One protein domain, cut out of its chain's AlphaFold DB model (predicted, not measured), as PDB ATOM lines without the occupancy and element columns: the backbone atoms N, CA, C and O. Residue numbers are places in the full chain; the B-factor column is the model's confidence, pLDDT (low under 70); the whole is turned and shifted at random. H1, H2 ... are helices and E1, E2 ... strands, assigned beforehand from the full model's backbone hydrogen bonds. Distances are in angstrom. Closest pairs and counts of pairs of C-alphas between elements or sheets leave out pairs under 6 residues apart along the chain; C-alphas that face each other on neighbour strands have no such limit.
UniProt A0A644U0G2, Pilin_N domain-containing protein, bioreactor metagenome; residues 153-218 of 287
ATOM      1  N   GLN A 153     165.581 134.381 165.150       92.12
ATOM      2  CA  GLN A 153     165.818 133.554 166.337       92.12
ATOM      3  C   GLN A 153     166.631 132.327 165.926       92.12
ATOM      4  O   GLN A 153     166.223 131.606 165.014       92.12
ATOM      5  N   TRP A 154     167.760 132.076 166.589       93.69
ATOM      6  CA  TRP A 154     168.675 131.001 166.199       93.69
ATOM      7  C   TRP A 154     168.009 129.626 166.204       93.69
ATOM      8  O   TRP A 154     168.065 128.907 165.210       93.69
ATOM      9  N   ALA A 155     167.277 129.300 167.272       86.69
ATOM     10  CA  ALA A 155     166.553 128.035 167.377       86.69
ATOM     11  C   ALA A 155     165.549 127.826 166.228       86.69
ATOM     12  O   ALA A 155     165.501 126.742 165.656       86.69
ATOM     13  N   GLN A 156     164.806 128.874 165.849       90.31
ATOM     14  CA  GLN A 156     163.841 128.809 164.745       90.31
ATOM     15  C   GLN A 156     164.539 128.643 163.392       90.31
ATOM     16  O   GLN A 156     164.057 127.912 162.532       90.31
ATOM     17  N   PHE A 157     165.683 129.302 163.197       95.56
ATOM     18  CA  PHE A 157     166.484 129.125 161.991       95.56
ATOM     19  C   PHE A 157     167.007 127.689 161.862       95.56
ATOM     20  O   PHE A 157     166.937 127.117 160.778       95.56
ATOM     21  N   LEU A 158     167.465 127.071 162.954       93.44
ATOM     22  CA  LEU A 158     167.873 125.664 162.939       93.44
ATOM     23  C   LEU A 158     166.711 124.732 162.563       93.44
ATOM     24  O   LEU A 158     166.908 123.805 161.778       93.44
ATOM     25  N   ASP A 159     165.500 124.997 163.053       94.19
ATOM     26  CA  ASP A 159     164.311 124.219 162.681       94.19
ATOM     27  C   ASP A 159     164.008 124.350 161.176       94.19
ATOM     28  O   ASP A 159     163.742 123.355 160.498       94.19
ATOM     29  N   GLN A 160     164.133 125.561 160.622       96.62
ATOM     30  CA  GLN A 160     163.989 125.809 159.183       96.62
ATOM     31  C   GLN A 160     165.064 125.086 158.361       96.62
ATOM     32  O   GLN A 160     164.761 124.512 157.316       96.62
ATOM     33  N   VAL A 161     166.312 125.067 158.837       96.94
ATOM     34  CA  VAL A 161     167.406 124.325 158.196       96.94
ATOM     35  C   VAL A 161     167.089 122.832 158.156       96.94
ATOM     36  O   VAL A 161     167.227 122.205 157.107       96.94
ATOM     37  N   LEU A 162     166.634 122.250 159.267       95.88
ATOM     38  CA  LEU A 162     166.299 120.826 159.341       95.88
ATOM     39  C   LEU A 162     165.128 120.450 158.420       95.88
ATOM     40  O   LEU A 162     165.134 119.360 157.842       95.88
ATOM     41  N   ALA A 163     164.175 121.367 158.236       96.44
ATOM     42  CA  ALA A 163     163.055 121.221 157.308       96.44
ATOM     43  C   ALA A 163     163.433 121.441 155.828       96.44
ATOM     44  O   ALA A 163     162.687 121.025 154.944       96.44
ATOM     45  N   SER A 164     164.570 122.078 155.541       95.75
ATOM     46  CA  SER A 164     165.023 122.339 154.168       95.75
ATOM     47  C   SER A 164     165.577 121.087 153.470       95.75
ATOM     48  O   SER A 164     165.918 120.084 154.111       95.75
ATOM     49  N   GLU A 165     165.707 121.151 152.142       89.69
ATOM     50  CA  GLU A 165     166.272 120.061 151.337       89.69
ATOM     51  C   GLU A 165     167.792 119.911 151.528       89.69
ATOM     52  O   GLU A 165     168.278 118.789 151.638       89.69
ATOM     53  N   GLY A 166     168.538 121.020 151.639       87.88
ATOM     54  CA  GLY A 166     170.013 121.009 151.622       87.88
ATOM     55  C   GLY A 166     170.707 121.941 152.620       87.88
ATOM     56  O   GLY A 166     171.926 122.080 152.578       87.88
ATOM     57  N   GLY A 167     169.960 122.572 153.526       93.88
ATOM     58  CA  GLY A 167     170.454 123.632 154.401       93.88
ATOM     59  C   GLY A 167     169.990 125.020 153.963       93.88
ATOM     60  O   GLY A 167     169.334 125.172 152.933       93.88
ATOM     61  N   LEU A 168     170.315 126.042 154.760       95.94
ATOM     62  CA  LEU A 168     169.923 127.429 154.482       95.94
ATOM     63  C   LEU A 168     171.098 128.398 154.655       95.94
ATOM     64  O   LEU A 168     171.927 128.199 155.550       95.94
ATOM     65  N   PRO A 169     171.178 129.464 153.835       95.12
ATOM     66  CA  PRO A 169     172.146 130.535 154.034       95.12
ATOM     67  C   PRO A 169     171.839 131.315 155.313       95.12
ATOM     68  O   PRO A 169     170.675 131.523 155.655       95.12
ATOM     69  N   PHE A 170     172.881 131.797 155.989       94.19
ATOM     70  CA  PHE A 170     172.705 132.718 157.111       94.19
ATOM     71  C   PHE A 170     172.195 134.087 156.641       94.19
ATOM     72  O   PHE A 170     171.385 134.712 157.316       94.19
ATOM     73  N   GLY A 171     172.622 134.531 155.455       91.44
ATOM     74  CA  GLY A 171     172.266 135.826 154.874       91.44
ATOM     75  C   GLY A 171     173.007 136.990 155.537       91.44
ATOM     76  O   GLY A 171     172.850 137.241 156.729       91.44
ATOM     77  N   ASP A 172     173.809 137.709 154.757       89.00
ATOM     78  CA  ASP A 172     174.659 138.785 155.277       89.00
ATOM     79  C   ASP A 172     173.843 139.914 155.908       89.00
ATOM     80  O   ASP A 172     172.830 140.362 155.367       89.00
ATOM     81  N   GLY A 173     174.290 140.368 157.079       89.94
ATOM     82  CA  GLY A 173     173.608 141.413 157.842       89.94
ATOM     83  C   GLY A 173     172.376 140.935 158.614       89.94
ATOM     84  O   GLY A 173     171.804 141.725 159.362       89.94
ATOM     85  N   ASN A 174     171.975 139.661 158.506       95.19
ATOM     86  CA  ASN A 174     170.976 139.107 159.418       95.19
ATOM     87  C   ASN A 174     171.528 139.079 160.847       95.19
ATOM     88  O   ASN A 174     172.669 138.675 161.085       95.19
ATOM     89  N   VAL A 175     170.688 139.476 161.799       95.94
ATOM     90  CA  VAL A 175     171.004 139.502 163.225       95.94
ATOM     91  C   VAL A 175     170.309 138.328 163.895       95.94
ATOM     92  O   VAL A 175     169.082 138.293 164.027       95.94
ATOM     93  N   TYR A 176     171.110 137.361 164.314       94.75
ATOM     94  CA  TYR A 176     170.683 136.159 164.999       94.75
ATOM     95  C   TYR A 176     170.741 136.334 166.508       94.75
ATOM     96  O   TYR A 176     171.726 136.825 167.054       94.75
ATOM     97  N   ILE A 177     169.675 135.899 167.169       90.88
ATOM     98  CA  ILE A 177     169.538 135.949 168.619       90.88
ATOM     99  C   ILE A 177     169.679 134.536 169.159       90.88
ATOM    100  O   ILE A 177     168.909 133.643 168.788       90.88
ATOM    101  N   ASP A 178     170.657 134.352 170.036       87.31
ATOM    102  CA  ASP A 178     170.922 133.091 170.718       87.31
ATOM    103  C   ASP A 178     171.319 133.366 172.167       87.31
ATOM    104  O   ASP A 178     172.220 134.155 172.433       87.31
ATOM    105  N   ASN A 179     170.617 132.745 173.117       74.88
ATOM    106  CA  ASN A 179     170.859 132.902 174.559       74.88
ATOM    107  C   ASN A 179     170.941 134.365 175.057       74.88
ATOM    108  O   ASN A 179     171.691 134.666 175.980       74.88
ATOM    109  N   GLY A 180     170.160 135.273 174.459       71.81
ATOM    110  CA  GLY A 180     170.154 136.703 174.814       71.81
ATOM    111  C   GLY A 180     171.299 137.516 174.199       71.81
ATOM    112  O   GLY A 180     171.372 138.724 174.408       71.81
ATOM    113  N   GLU A 181     172.167 136.879 173.415       82.88
ATOM    114  CA  GLU A 181     173.234 137.533 172.667       82.88
ATOM    115  C   GLU A 181     172.823 137.762 171.211       82.88
ATOM    116  O   GLU A 181     172.021 137.013 170.645       82.88
ATOM    117  N   TYR A 182     173.407 138.789 170.599       91.31
ATOM    118  CA  TYR A 182     173.112 139.204 169.233       91.31
ATOM    119  C   TYR A 182     174.344 138.995 168.360       91.31
ATOM    120  O   TYR A 182     175.440 139.444 168.698       91.31
ATOM    121  N   TRP A 183     174.157 138.321 167.232       94.00
ATOM    122  CA  TRP A 183     175.230 137.910 166.337       94.00
ATOM    123  C   TRP A 183     174.876 138.258 164.900       94.00
ATOM    124  O   TRP A 183     173.813 137.889 164.411       94.00
ATOM    125  N   VAL A 184     175.763 138.956 164.204       95.50
ATOM    126  CA  VAL A 184     175.558 139.355 162.810       95.50
ATOM    127  C   VAL A 184     176.207 138.330 161.897       95.50
ATOM    128  O   VAL A 184     177.397 138.046 162.038       95.50
ATOM    129  N   ALA A 185     175.426 137.772 160.977       93.94
ATOM    130  CA  ALA A 185     175.914 136.848 159.966       93.94
ATOM    131  C   ALA A 185     176.790 137.553 158.923       93.94
ATOM    132  O   ALA A 185     176.484 138.665 158.478       93.94
ATOM    133  N   TYR A 186     177.859 136.867 158.526       83.25
ATOM    134  CA  TYR A 186     178.862 137.331 157.574       83.25
ATOM    135  C   TYR A 186     179.221 136.243 156.548       83.25
ATOM    136  O   TYR A 186     179.209 135.042 156.839       83.25
ATOM    137  N   TYR A 187     179.631 136.698 155.362       74.56
ATOM    138  CA  TYR A 187     180.269 135.920 154.295       74.56
ATOM    139  C   TYR A 187     179.389 134.898 153.564       74.56
ATOM    140  O   TYR A 187     179.903 133.937 152.987       74.56
ATOM    141  N   GLY A 188     178.067 135.064 153.592       73.81
ATOM    142  CA  GLY A 188     177.130 134.267 152.798       73.81
ATOM    143  C   GLY A 188     177.194 132.762 153.071       73.81
ATOM    144  O   GLY A 188     176.804 131.962 152.221       73.81
ATOM    145  N   LYS A 189     177.714 132.352 154.234       88.12
ATOM    146  CA  LYS A 189     177.839 130.939 154.606       88.12
ATOM    147  C   LYS A 189     176.462 130.309 154.827       88.12
ATOM    148  O   LYS A 189     175.463 130.994 155.052       88.12
ATOM    149  N   THR A 190     176.419 128.984 154.775       92.62
ATOM    150  CA  THR A 190     175.199 128.191 154.946       92.62
ATOM    151  C   THR A 190     175.305 127.285 156.161       92.62
ATOM    152  O   THR A 190     176.362 126.707 156.415       92.62
ATOM    153  N   MET A 191     174.195 127.097 156.868       95.00
ATOM    154  CA  MET A 191     174.061 126.038 157.860       95.00
ATOM    155  C   MET A 191     173.624 124.743 157.170       95.00
ATOM    156  O   MET A 191     172.572 124.711 156.525       95.00
ATOM    157  N   SER A 192     174.408 123.672 157.332       94.88
ATOM    158  CA  SER A 192     174.036 122.333 156.865       94.88
ATOM    159  C   SER A 192     173.056 121.653 157.824       94.88
ATOM    160  O   SER A 192     173.028 121.946 159.022       94.88
ATOM    161  N   LYS A 193     172.276 120.691 157.316       95.06
ATOM    162  CA  LYS A 193     171.355 119.888 158.143       95.06
ATOM    163  C   LYS A 193     172.087 119.108 159.230       95.06
ATOM    164  O   LYS A 193     171.622 119.046 160.360       95.06
ATOM    165  N   GLU A 194     173.243 118.553 158.885       94.06
ATOM    166  CA  GLU A 194     174.099 117.797 159.802       94.06
ATOM    167  C   GLU A 194     174.557 118.668 160.973       94.06
ATOM    168  O   GLU A 194     174.411 118.277 162.128       94.06
ATOM    169  N   SER A 195     175.034 119.884 160.688       93.06
ATOM    170  CA  SER A 195     175.461 120.822 161.732       93.06
ATOM    171  C   SER A 195     174.284 121.327 162.570       93.06
ATOM    172  O   SER A 195     174.426 121.525 163.774       93.06
ATOM    173  N   ALA A 196     173.108 121.518 161.963       94.50
ATOM    174  CA  ALA A 196     171.908 121.931 162.686       94.50
ATOM    175  C   ALA A 196     171.336 120.826 163.590       94.50
ATOM    176  O   ALA A 196     170.725 121.137 164.615       94.50
ATOM    177  N   ALA A 197     171.547 119.548 163.252       92.75
ATOM    178  CA  ALA A 197     170.996 118.410 163.991       92.75
ATOM    179  C   ALA A 197     171.508 118.328 165.436       92.75
ATOM    180  O   ALA A 197     170.762 117.924 166.326       92.75
ATOM    181  N   SER A 198     172.742 118.770 165.700       92.12
ATOM    182  CA  SER A 198     173.300 118.830 167.058       92.12
ATOM    183  C   SER A 198     172.818 120.034 167.876       92.12
ATOM    184  O   SER A 198     173.230 120.184 169.023       92.12
ATOM    185  N   ARG A 199     171.983 120.907 167.292       89.31
ATOM    186  CA  ARG A 199     171.463 122.149 167.889       89.31
ATOM    187  C   ARG A 199     172.531 122.981 168.625       89.31
ATOM    188  O   ARG A 199     172.366 123.268 169.812       89.31
ATOM    189  N   PRO A 200     173.631 123.363 167.951       91.69
ATOM    190  CA  PRO A 200     174.701 124.120 168.591       91.69
ATOM    191  C   PRO A 200     174.212 125.513 169.001       91.69
ATOM    192  O   PRO A 200     173.337 126.076 168.347       91.69
ATOM    193  N   THR A 201     174.814 126.108 170.031       91.19
ATOM    194  CA  THR A 201     174.726 127.566 170.242       91.19
ATOM    195  C   THR A 201     175.576 128.283 169.196       91.19
ATOM    196  O   THR A 201     176.541 127.695 168.695       91.19
ATOM    197  N   ILE A 202     175.284 129.549 168.886       91.44
ATOM    198  CA  ILE A 202     176.095 130.329 167.934       91.44
ATOM    199  C   ILE A 202     177.547 130.397 168.411       91.44
ATOM    200  O   ILE A 202     178.453 130.148 167.622       91.44
ATOM    201  N   GLN A 203     177.768 130.630 169.707       89.00
ATOM    202  CA  GLN A 203     179.108 130.644 170.299       89.00
ATOM    203  C   GLN A 203     179.860 129.331 170.019       89.00
ATOM    204  O   GLN A 203     180.924 129.358 169.409       89.00
ATOM    205  N   SER A 204     179.274 128.170 170.343       88.56
ATOM    206  CA  SER A 204     179.916 126.867 170.083       88.56
ATOM    207  C   SER A 204     180.152 126.596 168.588       88.56
ATOM    208  O   SER A 204     181.135 125.960 168.193       88.56
ATOM    209  N   TYR A 205     179.258 127.100 167.734       91.44
ATOM    210  CA  TYR A 205     179.358 126.966 166.287       91.44
ATOM    211  C   TYR A 205     180.512 127.799 165.708       91.44
ATOM    212  O   TYR A 205     181.216 127.330 164.812       91.44
ATOM    213  N   VAL A 206     180.729 129.004 166.242       91.25
ATOM    214  CA  VAL A 206     181.846 129.891 165.884       91.25
ATOM    215  C   VAL A 206     183.166 129.380 166.459       91.25
ATOM    216  O   VAL A 206     184.161 129.346 165.740       91.25
ATOM    217  N   ASP A 207     183.182 128.916 167.711       89.88
ATOM    218  CA  ASP A 207     184.399 128.445 168.393       89.88
ATOM    219  C   ASP A 207     185.001 127.201 167.731       89.88
ATOM    220  O   ASP A 207     186.217 127.021 167.709       89.88
ATOM    221  N   SER A 208     184.158 126.358 167.133       89.62
ATOM    222  CA  SER A 208     184.610 125.216 166.329       89.62
ATOM    223  C   SER A 208     185.133 125.611 164.941       89.62
ATOM    224  O   SER A 208     185.684 124.766 164.238       89.62
ATOM    225  N   ARG A 209     184.978 126.881 164.533       88.81
ATOM    226  CA  ARG A 209     185.331 127.420 163.205       88.81
ATOM    227  C   ARG A 209     185.974 128.819 163.298       88.81
ATOM    228  O   ARG A 209     185.531 129.751 162.618       88.81
ATOM    229  N   PRO A 210     187.046 129.001 164.090       84.12
ATOM    230  CA  PRO A 210     187.560 130.330 164.445       84.12
ATOM    231  C   PRO A 210     188.081 131.143 163.248       84.12
ATOM    232  O   PRO A 210     188.115 132.371 163.297       84.12
ATOM    233  N   LEU A 211     188.472 130.471 162.160       83.81
ATOM    234  CA  LEU A 211     189.007 131.097 160.946       83.81
ATOM    235  C   LEU A 211     187.937 131.402 159.887       83.81
ATOM    236  O   LEU A 211     188.231 132.056 158.892       83.81
ATOM    237  N   GLU A 212     186.702 130.928 160.070       84.56
ATOM    238  CA  GLU A 212     185.642 131.115 159.074       84.56
ATOM    239  C   GLU A 212     184.894 132.441 159.234       84.56
ATOM    240  O   GLU A 212     184.226 132.880 158.301       84.56
ATOM    241  N   HIS A 213     185.010 133.082 160.402       82.81
ATOM    242  CA  HIS A 213     184.434 134.399 160.707       82.81
ATOM    243  C   HIS A 213     182.923 134.528 160.445       82.81
ATOM    244  O   HIS A 213     182.429 135.620 160.206       82.81
ATOM    245  N   ILE A 214     182.185 133.420 160.529       88.94
ATOM    246  CA  ILE A 214     180.783 133.280 160.091       88.94
ATOM    247  C   ILE A 214     179.840 134.265 160.792       88.94
ATOM    248  O   ILE A 214     178.882 134.752 160.193       88.94
ATOM    249  N   PHE A 215     180.113 134.549 162.065       93.25
ATOM    250  CA  PHE A 215     179.333 135.473 162.869       93.25
ATOM    251  C   PHE A 215     180.226 136.464 163.599       93.25
ATOM    252  O   PHE A 215     181.309 136.122 164.078       93.25
ATOM    253  N   MET A 216     179.718 137.681 163.741       92.75
ATOM    254  CA  MET A 216     180.303 138.727 164.568       92.75
ATOM    255  C   MET A 216     179.363 139.019 165.729       92.75
ATOM    256  O   MET A 216     178.200 139.361 165.517       92.75
ATOM    257  N   LYS A 217     179.859 138.887 166.957       91.25
ATOM    258  CA  LYS A 217     179.092 139.250 168.146       91.25
ATOM    259  C   LYS A 217     178.884 140.761 168.184       91.25
ATOM    260  O   LYS A 217     179.840 141.514 168.005       91.25
ATOM    261  N   ILE A 218     177.660 141.200 168.458       92.31
ATOM    262  CA  ILE A 218     177.396 142.593 168.812       92.31
ATOM    263  C   ILE A 218     177.825 142.779 170.264       92.31
ATOM    264  O   ILE A 218     177.147 142.335 171.191       92.31
TER     265      ILE A 218
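Overview. This is residues 153 to 218 of the 287 residues of the protein "Pilin_N domain-containing protein" of bioreactor metagenome (UniProt A0A644U0G2). A small antiparallel sheet of three strands makes one end of the domain; the short helix H3 packs slantwise over one of its faces, and H1 runs from beside the edge strand E1 away to the other end, where the small helix H2 packs on it. Between the two ends run the links H1 to E1 and E2 to H2, tied together by a short antiparallel pairing of residues 168 to 169 with 190 to 191. The printed part has 66 residues, with three named helices and three named strands in the order H1 E1 E2 H2 H3 E3; the sheet's order is E1 E2 E3, and the class is mixed, helices and strands. The whole is compact and rounded, with a radius of gyration of the C-alphas of 10.7 A and spans of 30 by 23 by 21 A.

Along the chain. In the sheet, E1 is residues 175 to 178, 9.9 A long; E2 is residues 181 to 185, 13.0 A; E3 is residues 215 to 217, 6.5 A, ending with C-alpha 217 at (179.092, 139.250, 168.146). H3 is residues 202 to 207, 8.5 A, beginning with C-alpha 202 at (176.095, 130.329, 167.934). H1, residues 154 to 163, is 14.4 A long and begins with C-alpha 154 at (168.675, 131.001, 166.199). H2 is residues 193 to 197, 6.0 A.

Arrangement. E1 and E2 form a hairpin, antiparallel at 140 degrees, with N 176 and O 183 within hydrogen-bond range at 2.8 A. E2, the inner strand, is antiparallel to E3 at 145 degrees, with N 184 and O 216 at 2.8 A. H3 is on the sheet at a height of 9.4 A, only just over E2, on which 3 of its C-alphas fall, and slantwise to the strands at 56 degrees on the local plane. The closest C-alphas of H3 and E3 are those of Val 206 and Phe 215, 6.8 A apart. H1 is on the same face of the sheet but over none of its strands; its closest C-alpha to E1 is that of Trp 154, 5.5 A from that of Asp 178. H1 and H3 are close but not clearly touching, about perpendicular at 87 degrees, the C-alphas of Trp 154 and Ile 202 being closest at 7.6 A. H2 is not on the sheet; it touches H1, with the C-alphas of Leu 162 and Lys 193 closest at 5.3 A. H2 and H3 are apart. In H1, H2 and H3 every O i to N i+4 pair is within hydrogen-bond range.

Size, cuts and confidence. The two C-alphas farthest apart, those of Glu 165 and Ile 218, are 30.6 A apart. The printed part has no cut. The link H1 to E1, 11 residues, is long; E1 to E2 and H2 to H3 are tight. The mean pLDDT of the printed part is 90.5, and no printed residue is under 70.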